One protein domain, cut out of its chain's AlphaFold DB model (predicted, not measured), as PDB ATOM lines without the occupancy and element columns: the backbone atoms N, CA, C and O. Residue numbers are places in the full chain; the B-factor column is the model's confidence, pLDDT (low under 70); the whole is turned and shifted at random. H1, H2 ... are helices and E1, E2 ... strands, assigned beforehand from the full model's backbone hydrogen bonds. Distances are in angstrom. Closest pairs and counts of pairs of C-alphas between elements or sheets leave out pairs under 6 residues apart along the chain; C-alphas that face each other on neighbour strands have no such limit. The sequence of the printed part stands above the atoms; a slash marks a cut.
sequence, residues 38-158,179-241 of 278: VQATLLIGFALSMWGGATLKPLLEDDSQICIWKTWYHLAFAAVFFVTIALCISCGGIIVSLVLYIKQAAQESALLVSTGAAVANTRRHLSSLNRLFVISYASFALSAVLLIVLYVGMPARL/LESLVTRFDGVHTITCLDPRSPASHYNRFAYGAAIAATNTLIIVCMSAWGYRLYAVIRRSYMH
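AT A GLANCE: This is residues 38 to 158 and 179 to 241 of the 278 residues of the protein "Hypothetical protein" of Emiliania huxleyi (UniProt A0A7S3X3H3). The model is a long rod of three long helices side by side, H4, H3 and H5, with H3 between the other two. The shorter helix H1 packs along part of H3 and H4, and the small strand hairpin E1 and E2 lies at one end of the rod. The printed part has 184 residues, with named elements in the order H1, H2, H3, H4, E1, E2, H5; the two strands form one antiparallel sheet, E1 - E2, and the class is mostly helix. The whole is loose, with a radius of gyration of the C-alphas of 22.5 A, and its C-alphas span 81 by 28 by 24 A.

HOW THE PARTS SIT: H1, residues 38 to 52, touches H3, residues 72 to 112, at a shallow tilt of 29 degrees, opposite ways; H3 does so with residues 82 to 96 alone, and the closest C-alphas, of Ala 40 and Gly 92, are 5.1 A apart. H2, residues 56 to 60, touches no helix and is close to H1 but not clearly touching, C-alphas 50 and 56 being 7.2 A apart. H3 is the hub, touching three helices. H4, residues 115 to 153, forms a helical hairpin with H3, at a shallow tilt of 18 degrees; their closest C-alphas, of Cys 88 and Ser 136, are 4.9 A apart. With residues 133 to 140 alone H4 touches H1, the same way at 28 degrees, a shallow tilt; C-alphas 47 and 140, the closest, are 7.0 A apart. H1, H3 and H4 form an up and down bundle, each running against the one before it. E1, residues 181 to 184, and E2, residues 190 to 193, form an antiparallel hairpin, with N 183 and O 191 at 3.0 A and N 193 and O 181 at 3.2 A, within hydrogen-bond range. H5, residues 200 to 238, touches H3, the same way at a shallow tilt of 19 degrees, closest at the C-alphas of Ile 94 and Gly 228, 5.7 A. H1 and H5 are apart. In H1, H2, H3, H4 and H5 every O i to N i+4 pair is within hydrogen-bond range.

IN THESE COORDINATES: H1 begins at C-alpha 38, (147.157, 134.843, 137.822), and is 20.7 A long. H3 is 59.5 A long, H4 54.2 A and H5 57.2 A. H5 ends at C-alpha 238, (146.246, 113.675, 125.471).

THE WHOLE: The C-alphas farthest apart, of Val 113 and Gly 188, are 81.3 A apart. Residues 159 to 178 are not printed, and C-alphas 158 and 179 are 11.2 A apart across the cut. The link from H2 to H3 is long. Mean pLDDT of the printed part is 75.8; residues under 70 include 52 to 72 and 179 to 203.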
ATOM      1  N   VAL A  38     147.282 133.589 137.071       93.62
ATOM      2  CA  VAL A  38     147.157 134.843 137.822       93.62
ATOM      3  C   VAL A  38     147.444 136.037 136.915       93.62
ATOM      4  O   VAL A  38     146.630 136.956 136.849       93.62
ATOM      5  N   GLN A  39     148.542 136.011 136.152       92.50
ATOM      6  CA  GLN A  39     148.869 137.089 135.213       92.50
ATOM      7  C   GLN A  39     147.793 137.263 134.134       92.50
ATOM      8  O   GLN A  39     147.392 138.390 133.849       92.50
ATOM      9  N   ALA A  40     147.281 136.166 133.567       90.62
ATOM     10  CA  ALA A  40     146.185 136.215 132.602       90.62
ATOM     11  C   ALA A  40     144.902 136.792 133.224       90.62
ATOM     12  O   ALA A  40     144.242 137.620 132.605       90.62
ATOM     13  N   THR A  41     144.576 136.418 134.464       91.56
ATOM     14  CA  THR A  41     143.395 136.925 135.183       91.56
ATOM     15  C   THR A  41     143.501 138.422 135.467       91.56
ATOM     16  O   THR A  41     142.543 139.159 135.238       91.56
ATOM     17  N   LEU A  42     144.672 138.897 135.906       92.88
ATOM     18  CA  LEU A  42     144.933 140.328 136.094       92.88
ATOM     19  C   LEU A  42     144.758 141.097 134.784       92.88
ATOM     20  O   LEU A  42     144.119 142.146 134.751       92.88
ATOM     21  N   LEU A  43     145.280 140.544 133.692       91.81
ATOM     22  CA  LEU A  43     145.197 141.136 132.365       91.81
ATOM     23  C   LEU A  43     143.746 141.201 131.852       91.81
ATOM     24  O   LEU A  43     143.345 142.226 131.306       91.81
ATOM     25  N   ILE A  44     142.925 140.175 132.113       91.69
ATOM     26  CA  ILE A  44     141.470 140.225 131.882       91.69
ATOM     27  C   ILE A  44     140.827 141.330 132.726       91.69
ATOM     28  O   ILE A  44     140.005 142.080 132.211       91.69
ATOM     29  N   GLY A  45     141.203 141.458 134.003       88.88
ATOM     30  CA  GLY A  45     140.689 142.500 134.894       88.88
ATOM     31  C   GLY A  45     140.960 143.912 134.368       88.88
ATOM     32  O   GLY A  45     140.048 144.736 134.324       88.88
ATOM     33  N   PHE A  46     142.180 144.174 133.893       88.75
ATOM     34  CA  PHE A  46     142.525 145.447 133.252       88.75
ATOM     35  C   PHE A  46     141.799 145.653 131.918       88.75
ATOM     36  O   PHE A  46     141.342 146.753 131.621       88.75
ATOM     37  N   ALA A  47     141.644 144.605 131.112       87.94
ATOM     38  CA  ALA A  47     140.905 144.683 129.854       87.94
ATOM     39  C   ALA A  47     139.409 144.990 130.086       87.94
ATOM     40  O   ALA A  47     138.824 145.826 129.397       87.94
ATOM     41  N   LEU A  48     138.800 144.372 131.103       86.50
ATOM     42  CA  LEU A  48     137.424 144.645 131.520       86.50
ATOM     43  C   LEU A  48     137.266 146.052 132.095       86.50
ATOM     44  O   LEU A  48     136.242 146.681 131.846       86.50
ATOM     45  N   SER A  49     138.255 146.575 132.826       83.69
ATOM     46  CA  SER A  49     138.201 147.957 133.308       83.69
ATOM     47  C   SER A  49     138.373 148.974 132.176       83.69
ATOM     48  O   SER A  49     137.736 150.021 132.216       83.69
ATOM     49  N   MET A  50     139.141 148.662 131.128       80.06
ATOM     50  CA  MET A  50     139.197 149.481 129.909       80.06
ATOM     51  C   MET A  50     137.874 149.467 129.135       80.06
ATOM     52  O   MET A  50     137.501 150.483 128.552       80.06
ATOM     53  N   TRP A  51     137.151 148.343 129.152       74.81
ATOM     54  CA  TRP A  51     135.846 148.217 128.506       74.81
ATOM     55  C   TRP A  51     134.710 148.854 129.319       74.81
ATOM     56  O   TRP A  51     133.863 149.537 128.765       74.81
ATOM     57  N   GLY A  52     134.645 148.612 130.626       64.88
ATOM     58  CA  GLY A  52     133.538 149.037 131.494       64.88
ATOM     59  C   GLY A  52     133.828 150.267 132.356       64.88
ATOM     60  O   GLY A  52     132.980 150.671 133.147       64.88
ATOM     61  N   GLY A  53     135.029 150.835 132.262       59.59
ATOM     62  CA  GLY A  53     135.472 151.938 133.108       59.59
ATOM     63  C   GLY A  53     134.805 153.269 132.782       59.59
ATOM     64  O   GLY A  53     134.218 153.465 131.717       59.59
ATOM     65  N   ALA A  54     134.973 154.234 133.688       50.44
ATOM     66  CA  ALA A  54     134.526 155.620 133.516       50.44
ATOM     67  C   ALA A  54     135.122 156.309 132.271       50.44
ATOM     68  O   ALA A  54     134.653 157.372 131.882       50.44
ATOM     69  N   THR A  55     136.125 155.699 131.639       52.09
ATOM     70  CA  THR A  55     136.677 156.108 130.351       52.09
ATOM     71  C   THR A  55     135.770 155.725 129.168       52.09
ATOM     72  O   THR A  55     135.645 156.465 128.201       52.09
ATOM     73  N   LEU A  56     135.027 154.620 129.215       55.84
ATOM     74  CA  LEU A  56     134.189 154.252 128.067       55.84
ATOM     75  C   LEU A  56     132.920 155.107 127.949       55.84
ATOM     76  O   LEU A  56     132.446 155.382 126.847       55.84
ATOM     77  N   LYS A  57     132.372 155.526 129.093       57.09
ATOM     78  CA  LYS A  57     131.128 156.299 129.170       57.09
ATOM     79  C   LYS A  57     131.177 157.598 128.349       57.09
ATOM     80  O   LYS A  57     130.291 157.764 127.514       57.09
ATOM     81  N   PRO A  58     132.216 158.449 128.466       51.41
ATOM     82  CA  PRO A  58     132.358 159.590 127.581       51.41
ATOM     83  C   PRO A  58     132.585 159.157 126.126       51.41
ATOM     84  O   PRO A  58     131.978 159.744 125.256       51.41
ATOM     85  N   LEU A  59     133.335 158.098 125.796       53.94
ATOM     86  CA  LEU A  59     133.482 157.693 124.381       53.94
ATOM     87  C   LEU A  59     132.145 157.337 123.683       53.94
ATOM     88  O   LEU A  59     132.045 157.464 122.462       53.94
ATOM     89  N   LEU A  60     131.128 156.882 124.426       57.28
ATOM     90  CA  LEU A  60     129.810 156.512 123.885       57.28
ATOM     91  C   LEU A  60     128.723 157.590 124.060       57.28
ATOM     92  O   LEU A  60     127.669 157.486 123.421       57.28
ATOM     93  N   GLU A  61     128.948 158.591 124.915       58.47
ATOM     94  CA  GLU A  61     128.002 159.683 125.167       58.47
ATOM     95  C   GLU A  61     128.041 160.749 124.062       58.47
ATOM     96  O   GLU A  61     129.094 161.093 123.521       58.47
ATOM     97  N   ASP A  62     126.861 161.290 123.745       52.12
ATOM     98  CA  ASP A  62     126.642 162.268 122.666       52.12
ATOM     99  C   ASP A  62     127.221 163.664 122.967       52.12
ATOM    100  O   ASP A  62     127.486 164.448 122.047       52.12
ATOM    101  N   ASP A  63     127.453 163.939 124.253       50.78
ATOM    102  CA  ASP A  63     127.964 165.206 124.797       50.78
ATOM    103  C   ASP A  63     129.466 165.160 125.119       50.78
ATOM    104  O   ASP A  63     130.019 166.053 125.765       50.78
ATOM    105  N   SER A  64     130.147 164.100 124.699       50.84
ATOM    106  CA  SER A  64     131.525 163.861 125.087       50.84
ATOM    107  C   SER A  64     132.538 164.776 124.406       50.84
ATOM    108  O   SER A  64     132.328 165.326 123.326       50.84
ATOM    109  N   GLN A  65     133.695 164.925 125.054       49.72
ATOM    110  CA  GLN A  65     134.818 165.711 124.533       49.72
ATOM    111  C   GLN A  65     135.452 165.104 123.267       49.72
ATOM    112  O   GLN A  65     136.254 165.778 122.622       49.72
ATOM    113  N   ILE A  66     135.099 163.860 122.908       55.66
ATOM    114  CA  ILE A  66     135.668 163.098 121.791       55.66
ATOM    115  C   ILE A  66     134.529 162.683 120.849       55.66
ATOM    116  O   ILE A  66     133.825 161.705 121.084       55.66
ATOM    117  N   CYS A  67     134.360 163.402 119.738       60.72
ATOM    118  CA  CYS A  67     133.320 163.106 118.748       60.72
ATOM    119  C   CYS A  67     133.738 161.972 117.792       60.72
ATOM    120  O   CYS A  67     134.106 162.218 116.642       60.72
ATOM    121  N   ILE A  68     133.650 160.715 118.246       63.53
ATOM    122  CA  ILE A  68     134.048 159.525 117.457       63.53
ATOM    123  C   ILE A  68     133.227 159.376 116.167       63.53
ATOM    124  O   ILE A  68     133.715 158.881 115.156       63.53
ATOM    125  N   TRP A  69     131.970 159.819 116.197       60.56
ATOM    126  CA  TRP A  69     130.963 159.539 115.172       60.56
ATOM    127  C   TRP A  69     131.082 160.391 113.907       60.56
ATOM    128  O   TRP A  69     130.419 160.094 112.915       60.56
ATOM    129  N   LYS A  70     131.890 161.458 113.936       59.41
ATOM    130  CA  LYS A  70     131.937 162.449 112.852       59.41
ATOM    131  C   LYS A  70     133.050 162.182 111.841       59.41
ATOM    132  O   LYS A  70     132.861 162.446 110.659       59.41
ATOM    133  N   THR A  71     134.179 161.620 112.276       66.69
ATOM    134  CA  THR A  71     135.299 161.294 111.382       66.69
ATOM    135  C   THR A  71     135.525 159.789 111.294       66.69
ATOM    136  O   THR A  71     135.482 159.052 112.280       66.69
ATOM    137  N   TRP A  72     135.813 159.321 110.082       68.62
ATOM    138  CA  TRP A  72     136.053 157.905 109.818       68.62
ATOM    139  C   TRP A  72     137.314 157.374 110.518       68.62
ATOM    140  O   TRP A  72     137.362 156.202 110.882       68.62
ATOM    141  N   TYR A  73     138.313 158.232 110.753       70.62
ATOM    142  CA  TYR A  73     139.538 157.868 111.464       70.62
ATOM    143  C   TYR A  73     139.276 157.542 112.940       70.62
ATOM    144  O   TYR A  73     139.728 156.500 113.411       70.62
ATOM    145  N   HIS A  74     138.521 158.376 113.668       71.69
ATOM    146  CA  HIS A  74     138.188 158.104 115.076       71.69
ATOM    147  C   HIS A  74     137.390 156.806 115.214       71.69
ATOM    148  O   HIS A  74     137.651 155.994 116.102       71.69
ATOM    149  N   LEU A  75     136.468 156.588 114.279       73.88
ATOM    150  CA  LEU A  75     135.651 155.391 114.186       73.88
ATOM    151  C   LEU A  75     136.514 154.142 113.903       73.88
ATOM    152  O   LEU A  75     136.373 153.128 114.575       73.88
ATOM    153  N   ALA A  76     137.503 154.219 113.010       79.19
ATOM    154  CA  ALA A  76     138.432 153.113 112.775       79.19
ATOM    155  C   ALA A  76     139.285 152.773 114.015       79.19
ATOM    156  O   ALA A  76     139.376 151.604 114.394       79.19
ATOM    157  N   PHE A  77     139.876 153.769 114.685       80.88
ATOM    158  CA  PHE A  77     140.687 153.534 115.889       80.88
ATOM    159  C   PHE A  77     139.863 152.956 117.044       80.88
ATOM    160  O   PHE A  77     140.320 152.032 117.721       80.88
ATOM    161  N   ALA A  78     138.634 153.442 117.235       78.88
ATOM    162  CA  ALA A  78     137.714 152.901 118.228       78.88
ATOM    163  C   ALA A  78     137.335 151.444 117.911       78.88
ATOM    164  O   ALA A  78     137.351 150.599 118.807       78.88
ATOM    165  N   ALA A  79     137.064 151.109 116.646       83.25
ATOM    166  CA  ALA A  79     136.749 149.739 116.245       83.25
ATOM    167  C   ALA A  79     137.908 148.775 116.547       83.25
ATOM    168  O   ALA A  79     137.696 147.714 117.137       83.25
ATOM    169  N   VAL A  80     139.145 149.159 116.203       88.00
ATOM    170  CA  VAL A  80     140.340 148.348 116.490       88.00
ATOM    171  C   VAL A  80     140.547 148.196 118.000       88.00
ATOM    172  O   VAL A  80     140.871 147.104 118.468       88.00
ATOM    173  N   PHE A  81     140.311 149.248 118.785       87.94
ATOM    174  CA  PHE A  81     140.366 149.185 120.247       87.94
ATOM    175  C   PHE A  81     139.382 148.149 120.817       87.94
ATOM    176  O   PHE A  81     139.786 147.256 121.561       87.94
ATOM    177  N   PHE A  82     138.111 148.186 120.406       86.19
ATOM    178  CA  PHE A  82     137.116 147.222 120.883       86.19
ATOM    179  C   PHE A  82     137.438 145.780 120.467       86.19
ATOM    180  O   PHE A  82     137.352 144.867 121.288       86.19
ATOM    181  N   VAL A  83     137.876 145.575 119.222       89.75
ATOM    182  CA  VAL A  83     138.266 144.250 118.712       89.75
ATOM    183  C   VAL A  83     139.467 143.687 119.475       89.75
ATOM    184  O   VAL A  83     139.475 142.515 119.854       89.75
ATOM    185  N   THR A  84     140.481 144.514 119.738       90.56
ATOM    186  CA  THR A  84     141.700 144.084 120.443       90.56
ATOM    187  C   THR A  84     141.431 143.739 121.905       90.56
ATOM    188  O   THR A  84     141.959 142.735 122.387       90.56
ATOM    189  N   ILE A  85     140.544 144.472 122.589       89.06
ATOM    190  CA  ILE A  85     140.111 144.106 123.947       89.06
ATOM    191  C   ILE A  85     139.287 142.817 123.948       89.06
ATOM    192  O   ILE A  85     139.519 141.949 124.790       89.06
ATOM    193  N   ALA A  86     138.356 142.643 123.004       89.44
ATOM    194  CA  ALA A  86     137.558 141.418 122.922       89.44
ATOM    195  C   ALA A  86     138.448 140.176 122.716       89.44
ATOM    196  O   ALA A  86     138.252 139.146 123.371       89.44
ATOM    197  N   LEU A  87     139.471 140.288 121.860       90.56
ATOM    198  CA  LEU A  87     140.486 139.250 121.658       90.56
ATOM    199  C   LEU A  87     141.288 138.975 122.933       90.56
ATOM    200  O   LEU A  87     141.476 137.818 123.302       90.56
ATOM    201  N   CYS A  88     141.717 140.029 123.619       92.31
ATOM    202  CA  CYS A  88     142.467 139.958 124.866       92.31
ATOM    203  C   CYS A  88     141.705 139.195 125.963       92.31
ATOM    204  O   CYS A  88     142.227 138.236 126.535       92.31
ATOM    205  N   ILE A  89     140.445 139.569 126.218       91.12
ATOM    206  CA  ILE A  89     139.581 138.908 127.211       91.12
ATOM    207  C   ILE A  89     139.365 137.438 126.836       91.12
ATOM    208  O   ILE A  89     139.474 136.556 127.688       91.12
ATOM    209  N   SER A  90     139.112 137.163 125.554       92.56
ATOM    210  CA  SER A  90     138.872 135.803 125.066       92.56
ATOM    211  C   SER A  90     140.108 134.908 125.219       92.56
ATOM    212  O   SER A  90     140.007 133.801 125.745       92.56
ATOM    213  N   CYS A  91     141.289 135.384 124.814       91.12
ATOM    214  CA  CYS A  91     142.553 134.662 124.980       91.12
ATOM    215  C   CYS A  91     142.871 134.407 126.457       91.12
ATOM    216  O   CYS A  91     143.211 133.280 126.820       91.12
ATOM    217  N   GLY A  92     142.720 135.427 127.308       90.75
ATOM    218  CA  GLY A  92     142.914 135.298 128.750       90.75
ATOM    219  C   GLY A  92     141.995 134.237 129.357       90.75
ATOM    220  O   GLY A  92     142.467 133.360 130.080       90.75
ATOM    221  N   GLY A  93     140.703 134.265 129.012       91.25
ATOM    222  CA  GLY A  93     139.721 133.286 129.484       91.25
ATOM    223  C   GLY A  93     140.096 131.851 129.107       91.25
ATOM    224  O   GLY A  93     140.095 130.970 129.964       91.25
ATOM    225  N   ILE A  94     140.512 131.627 127.854       92.62
ATOM    226  CA  ILE A  94     140.975 130.311 127.385       92.62
ATOM    227  C   ILE A  94     142.189 129.835 128.194       92.62
ATOM    228  O   ILE A  94     142.217 128.679 128.614       92.62
ATOM    229  N   ILE A  95     143.177 130.702 128.441       92.12
ATOM    230  CA  ILE A  95     144.376 130.347 129.219       92.12
ATOM    231  C   ILE A  95     143.984 129.904 130.629       92.12
ATOM    232  O   ILE A  95     144.405 128.832 131.062       92.12
ATOM    233  N   VAL A  96     143.154 130.687 131.325       92.62
ATOM    234  CA  VAL A  96     142.714 130.372 132.692       92.62
ATOM    235  C   VAL A  96     141.962 129.040 132.727       92.62
ATOM    236  O   VAL A  96     142.298 128.170 133.530       92.62
ATOM    237  N   SER A  97     141.003 128.828 131.820       91.06
ATOM    238  CA  SER A  97     140.241 127.575 131.756       91.06
ATOM    239  C   SER A  97     141.126 126.358 131.464       91.06
ATOM    240  O   SER A  97     140.967 125.312 132.095       91.06
ATOM    241  N   LEU A  98     142.076 126.480 130.533       90.75
ATOM    242  CA  LEU A  98     142.976 125.382 130.181       90.75
ATOM    243  C   LEU A  98     143.975 125.068 131.290       90.75
ATOM    244  O   LEU A  98     144.228 123.893 131.543       90.75
ATOM    245  N   VAL A  99     144.520 126.084 131.963       90.88
ATOM    246  CA  VAL A  99     145.421 125.884 133.104       90.88
ATOM    247  C   VAL A  99     144.715 125.104 134.209       90.88
ATOM    248  O   VAL A  99     145.258 124.105 134.677       90.88
ATOM    249  N   LEU A 100     143.501 125.514 134.592       89.00
ATOM    250  CA  LEU A 100     142.722 124.819 135.620       89.00
ATOM    251  C   LEU A 100     142.514 123.343 135.261       89.00
ATOM    252  O   LEU A 100     142.763 122.464 136.085       89.00
ATOM    253  N   TYR A 101     142.143 123.068 134.006       89.12
ATOM    254  CA  TYR A 101     141.952 121.701 133.534       89.12
ATOM    255  C   TYR A 101     143.247 120.880 133.520       89.12
ATOM    256  O   TYR A 101     143.269 119.759 134.023       89.12
ATOM    257  N   ILE A 102     144.335 121.426 132.965       87.62
ATOM    258  CA  ILE A 102     145.627 120.734 132.873       87.62
ATOM    259  C   ILE A 102     146.152 120.398 134.264       87.62
ATOM    260  O   ILE A 102     146.638 119.290 134.469       87.62
ATOM    261  N   LYS A 103     146.034 121.315 135.231       85.00
ATOM    262  CA  LYS A 103     146.450 121.053 136.614       85.00
ATOM    263  C   LYS A 103     145.718 119.847 137.196       85.00
ATOM    264  O   LYS A 103     146.375 118.963 137.738       85.00
ATOM    265  N   GLN A 104     144.397 119.797 137.037       85.62
ATOM    266  CA  GLN A 104     143.588 118.684 137.525       85.62
ATOM    267  C   GLN A 104     143.952 117.368 136.815       85.62
ATOM    268  O   GLN A 104     144.293 116.382 137.467       85.62
ATOM    269  N   ALA A 105     143.977 117.367 135.480       82.75
ATOM    270  CA  ALA A 105     144.280 116.175 134.687       82.75
ATOM    271  C   ALA A 105     145.715 115.657 134.915       82.75
ATOM    272  O   ALA A 105     145.968 114.450 134.899       82.75
ATOM    273  N   ALA A 106     146.675 116.553 135.158       80.62
ATOM    274  CA  ALA A 106     148.055 116.189 135.455       80.62
ATOM    275  C   ALA A 106     148.202 115.519 136.832       80.62
ATOM    276  O   ALA A 106     148.989 114.586 136.964       80.62
ATOM    277  N   GLN A 107     147.435 115.948 137.842       80.56
ATOM    278  CA  GLN A 107     147.420 115.293 139.158       80.56
ATOM    279  C   GLN A 107     146.799 113.893 139.083       80.56
ATOM    280  O   GLN A 107     147.369 112.941 139.615       80.56
ATOM    281  N   GLU A 108     145.678 113.753 138.373       80.69
ATOM    282  CA  GLU A 108     145.008 112.460 138.182       80.69
ATOM    283  C   GLU A 108     145.892 111.472 137.396       80.69
ATOM    284  O   GLU A 108     146.061 110.319 137.794       80.69
ATOM    285  N   SER A 109     146.526 111.922 136.309       72.12
ATOM    286  CA  SER A 109     147.398 111.070 135.482       72.12
ATOM    287  C   SER A 109     148.714 110.683 136.164       72.12
ATOM    288  O   SER A 109     149.195 109.563 135.960       72.12
ATOM    289  N   ALA A 110     149.275 111.559 137.004       71.75
ATOM    290  CA  ALA A 110     150.444 111.242 137.821       71.75
ATOM    291  C   ALA A 110     150.163 110.101 138.813       71.75
ATOM    292  O   ALA A 110     151.054 109.294 139.075       71.75
ATOM    293  N   LEU A 111     148.929 110.014 139.324       71.12
ATOM    294  CA  LEU A 111     148.500 108.962 140.246       71.12
ATOM    295  C   LEU A 111     148.202 107.629 139.532       71.12
ATOM    296  O   LEU A 111     148.446 106.567 140.099       71.12
ATOM    297  N   LEU A 112     147.662 107.677 138.307       65.62
ATOM    298  CA  LEU A 112     147.124 106.499 137.611       65.62
ATOM    299  C   LEU A 112     148.094 105.797 136.649       65.62
ATOM    300  O   LEU A 112     147.929 104.602 136.415       65.62
ATOM    301  N   VAL A 113     149.053 106.508 136.042       61.78
ATOM    302  CA  VAL A 113     149.908 105.941 134.973       61.78
ATOM    303  C   VAL A 113     151.389 106.086 135.294       61.78
ATOM    304  O   VAL A 113     152.097 105.093 135.437       61.78
ATOM    305  N   SER A 114     151.880 107.326 135.356       68.81
ATOM    306  CA  SER A 114     153.284 107.639 135.630       68.81
ATOM    307  C   SER A 114     153.484 109.150 135.764       68.81
ATOM    308  O   SER A 114     152.981 109.931 134.952       68.81
ATOM    309  N   THR A 115     154.298 109.559 136.737       66.81
ATOM    310  CA  THR A 115     154.696 110.957 136.964       66.81
ATOM    311  C   THR A 115     155.473 111.546 135.780       66.81
ATOM    312  O   THR A 115     155.184 112.664 135.358       66.81
ATOM    313  N   GLY A 116     156.394 110.794 135.170       64.69
ATOM    314  CA  GLY A 116     157.226 111.285 134.063       64.69
ATOM    315  C   GLY A 116     156.439 111.592 132.779       64.69
ATOM    316  O   GLY A 116     156.710 112.583 132.096       64.69
ATOM    317  N   ALA A 117     155.411 110.792 132.468       67.06
ATOM    318  CA  ALA A 117     154.533 111.039 131.320       67.06
ATOM    319  C   ALA A 117     153.648 112.274 131.523       67.06
ATOM    320  O   ALA A 117     153.524 113.109 130.620       67.06
ATOM    321  N   ALA A 118     153.106 112.437 132.732       71.12
ATOM    322  CA  ALA A 118     152.335 113.616 133.104       71.12
ATOM    323  C   ALA A 118     153.183 114.899 133.010       71.12
ATOM    324  O   ALA A 118     152.729 115.895 132.442       71.12
ATOM    325  N   VAL A 119     154.435 114.877 133.484       74.62
ATOM    326  CA  VAL A 119     155.369 116.020 133.423       74.62
ATOM    327  C   VAL A 119     155.688 116.421 131.982       74.62
ATOM    328  O   VAL A 119     155.582 117.599 131.630       74.62
ATOM    329  N   ALA A 120     156.045 115.462 131.123       74.12
ATOM    330  CA  ALA A 120     156.413 115.746 129.736       74.12
ATOM    331  C   ALA A 120     155.252 116.365 128.943       74.12
ATOM    332  O   ALA A 120     155.442 117.348 128.217       74.12
ATOM    333  N   ASN A 121     154.040 115.830 129.116       77.56
ATOM    334  CA  ASN A 121     152.856 116.333 128.429       77.56
ATOM    335  C   ASN A 121     152.456 117.726 128.947       77.56
ATOM    336  O   ASN A 121     152.216 118.646 128.165       77.56
ATOM    337  N   THR A 122     152.521 117.929 130.267       80.50
ATOM    338  CA  THR A 122     152.268 119.234 130.901       80.50
ATOM    339  C   THR A 122     153.250 120.300 130.412       80.50
ATOM    340  O   THR A 122     152.841 121.410 130.077       80.50
ATOM    341  N   ARG A 123     154.541 119.969 130.271       82.38
ATOM    342  CA  ARG A 123     155.554 120.893 129.735       82.38
ATOM    343  C   ARG A 123     155.269 121.302 128.288       82.38
ATOM    344  O   ARG A 123     155.460 122.465 127.927       82.38
ATOM    345  N   ARG A 124     154.800 120.365 127.456       83.25
ATOM    346  CA  ARG A 124     154.407 120.652 126.068       83.25
ATOM    347  C   ARG A 124     153.232 121.630 126.020       83.25
ATOM    348  O   ARG A 124     153.285 122.606 125.272       83.25
ATOM    349  N   HIS A 125     152.216 121.402 126.848       86.56
ATOM    350  CA  HIS A 125     151.051 122.282 126.934       86.56
ATOM    351  C   HIS A 125     151.407 123.661 127.497       86.56
ATOM    352  O   HIS A 125     150.956 124.666 126.952       86.56
ATOM    353  N   LEU A 126     152.305 123.737 128.487       86.00
ATOM    354  CA  LEU A 126     152.798 125.002 129.039       86.00
ATOM    355  C   LEU A 126     153.459 125.886 127.970       86.00
ATOM    356  O   LEU A 126     153.192 127.084 127.910       86.00
ATOM    357  N   SER A 127     154.269 125.310 127.076       86.62
ATOM    358  CA  SER A 127     154.862 126.074 125.969       86.62
ATOM    359  C   SER A 127     153.802 126.657 125.028       86.62
ATOM    360  O   SER A 127     153.974 127.769 124.526       86.62
ATOM    361  N   SER A 128     152.714 125.922 124.777       87.31
ATOM    362  CA  SER A 128     151.602 126.406 123.954       87.31
ATOM    363  C   SER A 128     150.819 127.515 124.661       87.31
ATOM    364  O   SER A 128     150.465 128.514 124.034       87.31
ATOM    365  N   LEU A 129     150.587 127.368 125.968       89.62
ATOM    366  CA  LEU A 129     149.924 128.377 126.795       89.62
ATOM    367  C   LEU A 129     150.742 129.669 126.885       89.62
ATOM    368  O   LEU A 129     150.179 130.748 126.730       89.62
ATOM    369  N   ASN A 130     152.067 129.580 127.023       89.62
ATOM    370  CA  ASN A 130     152.946 130.752 127.006       89.62
ATOM    371  C   ASN A 130     152.867 131.507 125.675       89.62
ATOM    372  O   ASN A 130     152.825 132.735 125.664       89.62
ATOM    373  N   ARG A 131     152.789 130.797 124.543       89.00
ATOM    374  CA  ARG A 131     152.595 131.441 123.236       89.00
ATOM    375  C   ARG A 131     151.260 132.188 123.170       89.00
ATOM    376  O   ARG A 131     151.215 133.293 122.636       89.00
ATOM    377  N   LEU A 132     150.195 131.610 123.724       89.00
ATOM    378  CA  LEU A 132     148.894 132.278 123.804       89.00
ATOM    379  C   LEU A 132     148.910 133.494 124.722       89.00
ATOM    380  O   LEU A 132     148.324 134.521 124.388       89.00
ATOM    381  N   PHE A 133     149.625 133.401 125.837       91.44
ATOM    382  CA  PHE A 133     149.805 134.512 126.755       91.44
ATOM    383  C   PHE A 133     150.516 135.693 126.089       91.44
ATOM    384  O   PHE A 133     150.055 136.821 126.220       91.44
ATOM    385  N   VAL A 134     151.563 135.445 125.294       93.00
ATOM    386  CA  VAL A 134     152.243 136.502 124.522       93.00
ATOM    387  C   VAL A 134     151.282 137.199 123.554       93.00
ATOM    388  O   VAL A 134     151.311 138.422 123.448       93.00
ATOM    389  N   ILE A 135     150.397 136.450 122.886       90.44
ATOM    390  CA  ILE A 135     149.377 137.029 121.994       90.44
ATOM    391  C   ILE A 135     148.397 137.897 122.793       90.44
ATOM    392  O   ILE A 135     148.131 139.030 122.398       90.44
ATOM    393  N   SER A 136     147.908 137.397 123.931       91.00
ATOM    394  CA  SER A 136     147.008 138.139 124.823       91.00
ATOM    395  C   SER A 136     147.654 139.423 125.354       91.00
ATOM    396  O   SER A 136     147.015 140.474 125.411       91.00
ATOM    397  N   TYR A 137     148.935 139.356 125.712       92.06
ATOM    398  CA  TYR A 137     149.703 140.503 126.180       92.06
ATOM    399  C   TYR A 137     149.920 141.537 125.073       92.06
ATOM    400  O   TYR A 137     149.703 142.725 125.294       92.06
ATOM    401  N   ALA A 138     150.269 141.098 123.861       92.62
ATOM    402  CA  ALA A 138     150.414 141.988 122.714       92.62
ATOM    403  C   ALA A 138     149.089 142.682 122.358       92.62
ATOM    404  O   ALA A 138     149.082 143.888 122.107       92.62
ATOM    405  N   SER A 139     147.959 141.958 122.395       91.56
ATOM    406  CA  SER A 139     146.636 142.557 122.174       91.56
ATOM    407  C   SER A 139     146.272 143.575 123.252       91.56
ATOM    408  O   SER A 139     145.739 144.634 122.933       91.56
ATOM    409  N   PHE A 140     146.618 143.294 124.512       91.81
ATOM    410  CA  PHE A 140     146.407 144.226 125.616       91.81
ATOM    411  C   PHE A 140     147.252 145.493 125.450       91.81
ATOM    412  O   PHE A 140     146.718 146.600 125.499       91.81
ATOM    413  N   ALA A 141     148.551 145.348 125.187       92.12
ATOM    414  CA  ALA A 141     149.452 146.474 124.973       92.12
ATOM    415  C   ALA A 141     148.989 147.354 123.802       92.12
ATOM    416  O   ALA A 141     148.961 148.577 123.924       92.12
ATOM    417  N   LEU A 142     148.545 146.737 122.701       91.06
ATOM    418  CA  LEU A 142     147.972 147.458 121.567       91.06
ATOM    419  C   LEU A 142     146.708 148.226 121.973       91.06
ATOM    420  O   LEU A 142     146.585 149.402 121.641       91.06
ATOM    421  N   SER A 143     145.802 147.604 122.735       88.50
ATOM    422  CA  SER A 143     144.596 148.279 123.226       88.50
ATOM    423  C   SER A 143     144.910 149.452 124.162       88.50
ATOM    424  O   SER A 143     144.267 150.494 124.070       88.50
ATOM    425  N   ALA A 144     145.951 149.341 124.993       87.56
ATOM    426  CA  ALA A 144     146.400 150.424 125.861       87.56
ATOM    427  C   ALA A 144     146.977 151.604 125.062       87.56
ATOM    428  O   ALA A 144     146.639 152.755 125.336       87.56
ATOM    429  N   VAL A 145     147.793 151.331 124.038       88.50
ATOM    430  CA  VAL A 145     148.312 152.372 123.134       88.50
ATOM    431  C   VAL A 145     147.169 153.047 122.380       88.50
ATOM    432  O   VAL A 145     147.126 154.273 122.311       88.50
ATOM    433  N   LEU A 146     146.213 152.271 121.863       85.25
ATOM    434  CA  LEU A 146     145.034 152.808 121.183       85.25
ATOM    435  C   LEU A 146     144.193 153.676 122.114       85.25
ATOM    436  O   LEU A 146     143.745 154.735 121.694       85.25
ATOM    437  N   LEU A 147     144.030 153.284 123.379       81.44
ATOM    438  CA  LEU A 147     143.336 154.103 124.367       81.44
ATOM    439  C   LEU A 147     144.035 155.454 124.564       81.44
ATOM    440  O   LEU A 147     143.370 156.486 124.558       81.44
ATOM    441  N   ILE A 148     145.368 155.469 124.681       81.56
ATOM    442  CA  ILE A 148     146.147 156.712 124.794       81.56
ATOM    443  C   ILE A 148     145.980 157.569 123.538       81.56
ATOM    444  O   ILE A 148     145.766 158.771 123.650       81.56
ATOM    445  N   VAL A 149     146.039 156.972 122.346       79.62
ATOM    446  CA  VAL A 149     145.813 157.698 121.088       79.62
ATOM    447  C   VAL A 149     144.414 158.307 121.075       79.62
ATOM    448  O   VAL A 149     144.289 159.494 120.797       79.62
ATOM    449  N   LEU A 150     143.387 157.535 121.444       74.31
ATOM    450  CA  LEU A 150     142.002 157.998 121.476       74.31
ATOM    451  C   LEU A 150     141.797 159.160 122.468       74.31
ATOM    452  O   LEU A 150     141.009 160.056 122.190       74.31
ATOM    453  N   TYR A 151     142.512 159.167 123.596       70.44
ATOM    454  CA  TYR A 151     142.350 160.169 124.655       70.44
ATOM    455  C   TYR A 151     143.261 161.395 124.559       70.44
ATOM    456  O   TYR A 151     142.848 162.492 124.922       70.44
ATOM    457  N   VAL A 152     144.513 161.200 124.152       70.75
ATOM    458  CA  VAL A 152     145.577 162.218 124.181       70.75
ATOM    459  C   VAL A 152     145.955 162.657 122.772       70.75
ATOM    460  O   VAL A 152     146.248 163.826 122.544       70.75
ATOM    461  N   GLY A 153     145.987 161.712 121.829       59.97
ATOM    462  CA  GLY A 153     146.439 161.962 120.459       59.97
ATOM    463  C   GLY A 153     145.368 162.579 119.564       59.97
ATOM    464  O   GLY A 153     145.696 163.267 118.599       59.97
ATOM    465  N   MET A 154     144.093 162.341 119.866       62.62
ATOM    466  CA  MET A 154     142.982 162.937 119.133       62.62
ATOM    467  C   MET A 154     142.626 164.273 119.786       62.62
ATOM    468  O   MET A 154     142.583 164.337 121.015       62.62
ATOM    469  N   PRO A 155     142.398 165.344 119.004       52.75
ATOM    470  CA  PRO A 155     142.087 166.649 119.561       52.75
ATOM    471  C   PRO A 155     140.799 166.543 120.381       52.75
ATOM    472  O   PRO A 155     139.700 166.461 119.831       52.75
ATOM    473  N   ALA A 156     140.946 166.513 121.707       50.81
ATOM    474  CA  ALA A 156     139.838 166.740 122.614       50.81
ATOM    475  C   ALA A 156     139.277 168.127 122.305       50.81
ATOM    476  O   ALA A 156     140.044 169.047 121.996       50.81
ATOM    477  N   ARG A 157     137.953 168.288 122.394       46.62
ATOM    478  CA  ARG A 157     137.340 169.620 122.416       46.62
ATOM    479  C   ARG A 157     138.168 170.511 123.343       46.62
ATOM    480  O   ARG A 157     138.287 170.207 124.532       46.62
ATOM    481  N   LEU A 158     138.755 171.584 122.807       39.22
ATOM    482  CA  LEU A 158     139.300 172.639 123.652       39.22
ATOM    483  C   LEU A 158     138.159 173.070 124.582       39.22
ATOM    484  O   LEU A 158     137.071 173.375 124.087       39.22
ATOM    485  N   LEU A 179     134.706 169.051 113.478       42.12
ATOM    486  CA  LEU A 179     134.345 168.244 114.638       42.12
ATOM    487  C   LEU A 179     133.112 168.720 115.436       42.12
ATOM    488  O   LEU A 179     132.644 167.973 116.291       42.12
ATOM    489  N   GLU A 180     132.528 169.892 115.161       47.50
ATOM    490  CA  GLU A 180     131.471 170.472 116.016       47.50
ATOM    491  C   GLU A 180     130.140 170.681 115.277       47.50
ATOM    492  O   GLU A 180     130.114 170.992 114.087       47.50
ATOM    493  N   SER A 181     129.023 170.445 115.969       42.69
ATOM    494  CA  SER A 181     127.666 170.792 115.535       42.69
ATOM    495  C   SER A 181     127.049 171.666 116.626       42.69
ATOM    496  O   SER A 181     126.832 171.201 117.747       42.69
ATOM    497  N   LEU A 182     126.794 172.940 116.321       47.22
ATOM    498  CA  LEU A 182     126.064 173.833 117.217       47.22
ATOM    499  C   LEU A 182     124.569 173.581 117.057       47.22
ATOM    500  O   LEU A 182     123.979 173.905 116.029       47.22
ATOM    501  N   VAL A 183     123.943 173.037 118.098       47.72
ATOM    502  CA  VAL A 183     122.501 172.799 118.110       47.72
ATOM    503  C   VAL A 183     121.843 173.851 118.987       47.72
ATOM    504  O   VAL A 183     122.171 173.999 120.165       47.72
ATOM    505  N   THR A 184     120.898 174.596 118.416       43.53
ATOM    506  CA  THR A 184     119.993 175.457 119.181       43.53
ATOM    507  C   THR A 184     118.942 174.598 119.872       43.53
ATOM    508  O   THR A 184     118.109 173.957 119.218       43.53
ATOM    509  N   ARG A 185     118.974 174.569 121.209       45.69
ATOM    510  CA  ARG A 185     117.885 174.004 122.011       45.69
ATOM    511  C   ARG A 185     116.666 174.931 121.922       45.69
ATOM    512  O   ARG A 185     116.811 176.122 121.652       45.69
ATOM    513  N   PHE A 186     115.472 174.389 122.160       41.47
ATOM    514  CA  PHE A 186     114.203 175.133 122.112       41.47
ATOM    515  C   PHE A 186     114.163 176.380 123.024       41.47
ATOM    516  O   PHE A 186     113.395 177.293 122.746       41.47
ATOM    517  N   ASP A 187     115.044 176.464 124.027       41.38
ATOM    518  CA  ASP A 187     115.172 177.600 124.955       41.38
ATOM    519  C   ASP A 187     116.163 178.691 124.486       41.38
ATOM    520  O   ASP A 187     116.563 179.550 125.266       41.38
ATOM    521  N   GLY A 188     116.644 178.639 123.237       43.31
ATOM    522  CA  GLY A 188     117.627 179.597 122.703       43.31
ATOM    523  C   GLY A 188     119.068 179.385 123.194       43.31
ATOM    524  O   GLY A 188     119.979 180.097 122.776       43.31
ATOM    525  N   VAL A 189     119.304 178.381 124.044       44.84
ATOM    526  CA  VAL A 189     120.641 177.982 124.504       44.84
ATOM    527  C   VAL A 189     121.317 177.115 123.437       44.84
ATOM    528  O   VAL A 189     120.758 176.112 122.988       44.84
ATOM    529  N   HIS A 190     122.533 177.487 123.036       51.59
ATOM    530  CA  HIS A 190     123.358 176.695 122.122       51.59
ATOM    531  C   HIS A 190     124.116 175.612 122.897       51.59
ATOM    532  O   HIS A 190     124.903 175.929 123.788       51.59
ATOM    533  N   THR A 191     123.916 174.345 122.540       51.31
ATOM    534  CA  THR A 191     124.705 173.217 123.056       51.31
ATOM    535  C   THR A 191     125.563 172.643 121.938       51.31
ATOM    536  O   THR A 191     125.071 172.397 120.837       51.31
ATOM    537  N   ILE A 192     126.852 172.438 122.212       53.59
ATOM    538  CA  ILE A 192     127.788 171.806 121.277       53.59
ATOM    539  C   ILE A 192     127.644 170.291 121.448       53.59
ATOM    540  O   ILE A 192     128.135 169.728 122.427       53.59
ATOM    541  N   THR A 193     126.980 169.617 120.515       55.62
ATOM    542  CA  THR A 193     126.796 168.156 120.537       55.62
ATOM    543  C   THR A 193     127.615 167.508 119.424       55.62
ATOM    544  O   THR A 193     127.895 168.123 118.393       55.62
ATOM    545  N   CYS A 194     128.075 166.273 119.640       57.34
ATOM    546  CA  CYS A 194     128.804 165.531 118.603       57.34
ATOM    547  C   CYS A 194     127.875 165.019 117.495       57.34
ATOM    548  O   CYS A 194     128.315 164.764 116.375       57.34
ATOM    549  N   LEU A 195     126.593 164.869 117.825       59.88
ATOM    550  CA  LEU A 195     125.533 164.424 116.937       59.88
ATOM    551  C   LEU A 195     124.567 165.593 116.716       59.88
ATOM    552  O   LEU A 195     124.126 166.202 117.691       59.88
ATOM    553  N   ASP A 196     124.239 165.911 115.464       59.44
ATOM    554  CA  ASP A 196     123.153 166.850 115.166       59.44
ATOM    555  C   ASP A 196     121.809 166.103 115.292       59.44
ATOM    556  O   ASP A 196     121.510 165.271 114.426       59.44
ATOM    557  N   PRO A 197     120.984 166.392 116.319       58.03
ATOM    558  CA  PRO A 197     119.732 165.695 116.582       58.03
ATOM    559  C   PRO A 197     118.675 165.914 115.497       58.03
ATOM    560  O   PRO A 197     117.649 165.237 115.487       58.03
ATOM    561  N   ARG A 198     118.896 166.863 114.578       58.75
ATOM    562  CA  ARG A 198     118.000 167.122 113.445       58.75
ATOM    563  C   ARG A 198     118.380 166.326 112.196       58.75
ATOM    564  O   ARG A 198     117.612 166.314 111.237       58.75
ATOM    565  N   SER A 199     119.524 165.639 112.200       62.59
ATOM    566  CA  SER A 199     120.036 164.911 111.036       62.59
ATOM    567  C   SER A 199     119.794 163.390 111.149       62.59
ATOM    568  O   SER A 199     120.509 162.687 111.866       62.59
ATOM    569  N   PRO A 200     118.824 162.807 110.417       67.00
ATOM    570  CA  PRO A 200     118.512 161.374 110.525       67.00
ATOM    571  C   PRO A 200     119.672 160.462 110.082       67.00
ATOM    572  O   PRO A 200     119.824 159.352 110.591       67.00
ATOM    573  N   ALA A 201     120.531 160.939 109.176       66.75
ATOM    574  CA  ALA A 201     121.696 160.201 108.691       66.75
ATOM    575  C   ALA A 201     122.777 159.985 109.772       66.75
ATOM    576  O   ALA A 201     123.389 158.918 109.820       66.75
ATOM    577  N   SER A 202     123.000 160.955 110.668       63.59
ATOM    578  CA  SER A 202     124.009 160.817 111.730       63.59
ATOM    579  C   SER A 202     123.562 159.818 112.803       63.59
ATOM    580  O   SER A 202     124.348 158.969 113.230       63.59
ATOM    581  N   HIS A 203     122.274 159.842 113.161       68.19
ATOM    582  CA  HIS A 203     121.661 158.851 114.040       68.19
ATOM    583  C   HIS A 203     121.777 157.439 113.457       68.19
ATOM    584  O   HIS A 203     122.190 156.521 114.165       68.19
ATOM    585  N   TYR A 204     121.479 157.268 112.166       71.31
ATOM    586  CA  TYR A 204     121.614 155.975 111.496       71.31
ATOM    587  C   TYR A 204     123.051 155.436 111.556       71.31
ATOM    588  O   TYR A 204     123.255 154.292 111.959       71.31
ATOM    589  N   ASN A 205     124.054 156.265 111.244       68.25
ATOM    590  CA  ASN A 205     125.462 155.860 111.291       68.25
ATOM    591  C   ASN A 205     125.905 155.437 112.699       68.25
ATOM    592  O   ASN A 205     126.621 154.444 112.849       68.25
ATOM    593  N   ARG A 206     125.433 156.135 113.740       69.62
ATOM    594  CA  ARG A 206     125.701 155.771 115.136       69.62
ATOM    595  C   ARG A 206     125.135 154.399 115.492       69.62
ATOM    596  O   ARG A 206     125.856 153.551 116.020       69.62
ATOM    597  N   PHE A 207     123.858 154.167 115.191       73.81
ATOM    598  CA  PHE A 207     123.207 152.887 115.472       73.81
ATOM    599  C   PHE A 207     123.840 151.740 114.682       73.81
ATOM    600  O   PHE A 207     124.135 150.694 115.261       73.81
ATOM    601  N   ALA A 208     124.095 151.943 113.387       77.31
ATOM    602  CA  ALA A 208     124.702 150.940 112.522       77.31
ATOM    603  C   ALA A 208     126.095 150.531 113.016       77.31
ATOM    604  O   ALA A 208     126.399 149.342 113.092       77.31
ATOM    605  N   TYR A 209     126.926 151.494 113.417       77.19
ATOM    606  CA  TYR A 209     128.261 151.203 113.929       77.19
ATOM    607  C   TYR A 209     128.246 150.557 115.320       77.19
ATOM    608  O   TYR A 209     128.973 149.590 115.547       77.19
ATOM    609  N   GLY A 210     127.384 151.016 116.235       76.06
ATOM    610  CA  GLY A 210     127.210 150.366 117.538       76.06
ATOM    611  C   GLY A 210     126.782 148.902 117.393       76.06
ATOM    612  O   GLY A 210     127.368 148.014 118.016       76.06
ATOM    613  N   ALA A 211     125.824 148.635 116.500       78.44
ATOM    614  CA  ALA A 211     125.399 147.281 116.162       78.44
ATOM    615  C   ALA A 211     126.530 146.462 115.514       78.44
ATOM    616  O   ALA A 211     126.725 145.302 115.875       78.44
ATOM    617  N   ALA A 212     127.308 147.062 114.606       83.12
ATOM    618  CA  ALA A 212     128.428 146.399 113.946       83.12
ATOM    619  C   ALA A 212     129.537 145.999 114.932       83.12
ATOM    620  O   ALA A 212     130.017 144.866 114.874       83.12
ATOM    621  N   ILE A 213     129.914 146.872 115.875       83.50
ATOM    622  CA  ILE A 213     130.884 146.532 116.929       83.50
ATOM    623  C   ILE A 213     130.342 145.410 117.808       83.50
ATOM    624  O   ILE A 213     131.055 144.440 118.066       83.50
ATOM    625  N   ALA A 214     129.096 145.529 118.273       82.38
ATOM    626  CA  ALA A 214     128.493 144.527 119.141       82.38
ATOM    627  C   ALA A 214     128.464 143.151 118.460       82.38
ATOM    628  O   ALA A 214     128.893 142.158 119.053       82.38
ATOM    629  N   ALA A 215     128.045 143.098 117.192       86.69
ATOM    630  CA  ALA A 215     128.052 141.881 116.392       86.69
ATOM    631  C   ALA A 215     129.473 141.329 116.200       86.69
ATOM    632  O   ALA A 215     129.701 140.140 116.413       86.69
ATOM    633  N   THR A 216     130.440 142.188 115.867       88.81
ATOM    634  CA  THR A 216     131.837 141.786 115.633       88.81
ATOM    635  C   THR A 216     132.478 141.221 116.897       88.81
ATOM    636  O   THR A 216     133.073 140.148 116.859       88.81
ATOM    637  N   ASN A 217     132.308 141.883 118.041       87.94
ATOM    638  CA  ASN A 217     132.852 141.407 119.310       87.94
ATOM    639  C   ASN A 217     132.178 140.118 119.775       87.94
ATOM    640  O   ASN A 217     132.858 139.207 120.244       87.94
ATOM    641  N   THR A 218     130.860 140.003 119.594       88.12
ATOM    642  CA  THR A 218     130.135 138.762 119.892       88.12
ATOM    643  C   THR A 218     130.651 137.618 119.023       88.12
ATOM    644  O   THR A 218     130.933 136.534 119.533       88.12
ATOM    645  N   LEU A 219     130.851 137.863 117.725       92.62
ATOM    646  CA  LEU A 219     131.413 136.882 116.803       92.62
ATOM    647  C   LEU A 219     132.824 136.460 117.228       92.62
ATOM    648  O   LEU A 219     133.104 135.266 117.278       92.62
ATOM    649  N   ILE A 220     133.689 137.412 117.595       91.69
ATOM    650  CA  ILE A 220     135.039 137.125 118.100       91.69
ATOM    651  C   ILE A 220     134.969 136.225 119.332       91.69
ATOM    652  O   ILE A 220     135.631 135.190 119.357       91.69
ATOM    653  N   ILE A 221     134.147 136.570 120.325       89.50
ATOM    654  CA  ILE A 221     134.016 135.786 121.559       89.50
ATOM    655  C   ILE A 221     133.534 134.365 121.247       89.50
ATOM    656  O   ILE A 221     134.092 133.400 121.772       89.50
ATOM    657  N   VAL A 222     132.547 134.202 120.362       93.00
ATOM    658  CA  VAL A 222     132.022 132.884 119.968       93.00
ATOM    659  C   VAL A 222     133.071 132.072 119.204       93.00
ATOM    660  O   VAL A 222     133.306 130.908 119.537       93.00
ATOM    661  N   CYS A 223     133.747 132.668 118.220       93.62
ATOM    662  CA  CYS A 223     134.800 132.010 117.449       93.62
ATOM    663  C   CYS A 223     135.977 131.596 118.338       93.62
ATOM    664  O   CYS A 223     136.457 130.464 118.242       93.62
ATOM    665  N   MET A 224     136.413 132.480 119.236       92.38
ATOM    666  CA  MET A 224     137.495 132.201 120.176       92.38
ATOM    667  C   MET A 224     137.092 131.132 121.187       92.38
ATOM    668  O   MET A 224     137.883 130.233 121.456       92.38
ATOM    669  N   SER A 225     135.853 131.148 121.680       89.62
ATOM    670  CA  SER A 225     135.331 130.102 122.568       89.62
ATOM    671  C   SER A 225     135.270 128.742 121.870       89.62
ATOM    672  O   SER A 225     135.696 127.738 122.437       89.62
ATOM    673  N   ALA A 226     134.818 128.693 120.612       92.00
ATOM    674  CA  ALA A 226     134.810 127.467 119.812       92.00
ATOM    675  C   ALA A 226     136.233 126.943 119.551       92.00
ATOM    676  O   ALA A 226     136.488 125.737 119.630       92.00
ATOM    677  N   TRP A 227     137.179 127.841 119.271       91.94
ATOM    678  CA  TRP A 227     138.590 127.496 119.118       91.94
ATOM    679  C   TRP A 227     139.209 126.994 120.435       91.94
ATOM    680  O   TRP A 227     139.865 125.951 120.446       91.94
ATOM    681  N   GLY A 228     138.916 127.659 121.554       89.38
ATOM    682  CA  GLY A 228     139.308 127.241 122.899       89.38
ATOM    683  C   GLY A 228     138.748 125.868 123.268       89.38
ATOM    684  O   GLY A 228     139.480 125.031 123.792       89.38
ATOM    685  N   TYR A 229     137.496 125.579 122.905       90.94
ATOM    686  CA  TYR A 229     136.891 124.262 123.101       90.94
ATOM    687  C   TYR A 229     137.595 123.167 122.287       90.94
ATOM    688  O   TYR A 229     137.831 122.069 122.793       90.94
ATOM    689  N   ARG A 230     137.991 123.451 121.039       90.56
ATOM    690  CA  ARG A 230     138.793 122.506 120.242       90.56
ATOM    691  C   ARG A 230     140.145 122.233 120.894       90.56
ATOM    692  O   ARG A 230     140.555 121.077 120.966       90.56
ATOM    693  N   LEU A 231     140.817 123.274 121.383       88.81
ATOM    694  CA  LEU A 231     142.095 123.134 122.079       88.81
ATOM    695  C   LEU A 231     141.937 122.314 123.368       88.81
ATOM    696  O   LEU A 231     142.705 121.384 123.603       88.81
ATOM    697  N   TYR A 232     140.880 122.583 124.137       88.44
ATOM    698  CA  TYR A 232     140.490 121.791 125.300       88.44
ATOM    699  C   TYR A 232     140.270 120.315 124.945       88.44
ATOM    700  O   TYR A 232     140.807 119.438 125.616       88.44
ATOM    701  N   ALA A 233     139.542 120.016 123.865       87.50
ATOM    702  CA  ALA A 233     139.288 118.642 123.438       87.50
ATOM    703  C   ALA A 233     140.579 117.892 123.060       87.50
ATOM    704  O   ALA A 233     140.715 116.712 123.382       87.50
ATOM    705  N   VAL A 234     141.537 118.569 122.417       87.38
ATOM    706  CA  VAL A 234     142.859 117.999 122.096       87.38
ATOM    707  C   VAL A 234     143.656 117.712 123.367       87.38
ATOM    708  O   VAL A 234     144.199 116.619 123.517       87.38
ATOM    709  N   ILE A 235     143.690 118.662 124.306       85.12
ATOM    710  CA  ILE A 235     144.379 118.487 125.591       85.12
ATOM    711  C   ILE A 235     143.747 117.324 126.359       85.12
ATOM    712  O   ILE A 235     144.463 116.433 126.807       85.12
ATOM    713  N   ARG A 236     142.415 117.266 126.435       85.06
ATOM    714  CA  ARG A 236     141.683 116.177 127.090       85.06
ATOM    715  C   ARG A 236     142.023 114.805 126.517       85.06
ATOM    716  O   ARG A 236     142.223 113.878 127.293       85.06
ATOM    717  N   ARG A 237     142.109 114.670 125.187       83.50
ATOM    718  CA  ARG A 237     142.534 113.405 124.558       83.50
ATOM    719  C   ARG A 237     143.926 112.997 125.024       83.50
ATOM    720  O   ARG A 237     144.075 111.885 125.505       83.50
ATOM    721  N   SER A 238     144.865 113.945 125.053       79.12
ATOM    722  CA  SER A 238     146.246 113.675 125.471       79.12
ATOM    723  C   SER A 238     146.404 113.216 126.929       79.12
ATOM    724  O   SER A 238     147.462 112.702 127.286       79.12
ATOM    725  N   TYR A 239     145.384 113.412 127.773       75.31
ATOM    726  CA  TYR A 239     145.342 112.917 129.153       75.31
ATOM    727  C   TYR A 239     144.498 111.638 129.313       75.31
ATOM    728  O   TYR A 239     144.307 111.174 130.436       75.31
ATOM    729  N   MET A 240     143.995 111.038 128.226       76.75
ATOM    730  CA  MET A 240     143.328 109.738 128.300       76.75
ATOM    731  C   MET A 240     144.323 108.619 128.603       76.75
ATOM    732  O   MET A 240     145.453 108.608 128.112       76.75
ATOM    733  N   HIS A 241     143.868 107.665 129.416       65.88
ATOM    734  CA  HIS A 241     144.688 106.590 129.966       65.88
ATOM    735  C   HIS A 241     145.408 105.784 128.876       65.88
ATOM    736  O   HIS A 241     146.624 105.642 128.945       65.88
TER     737      HIS A 241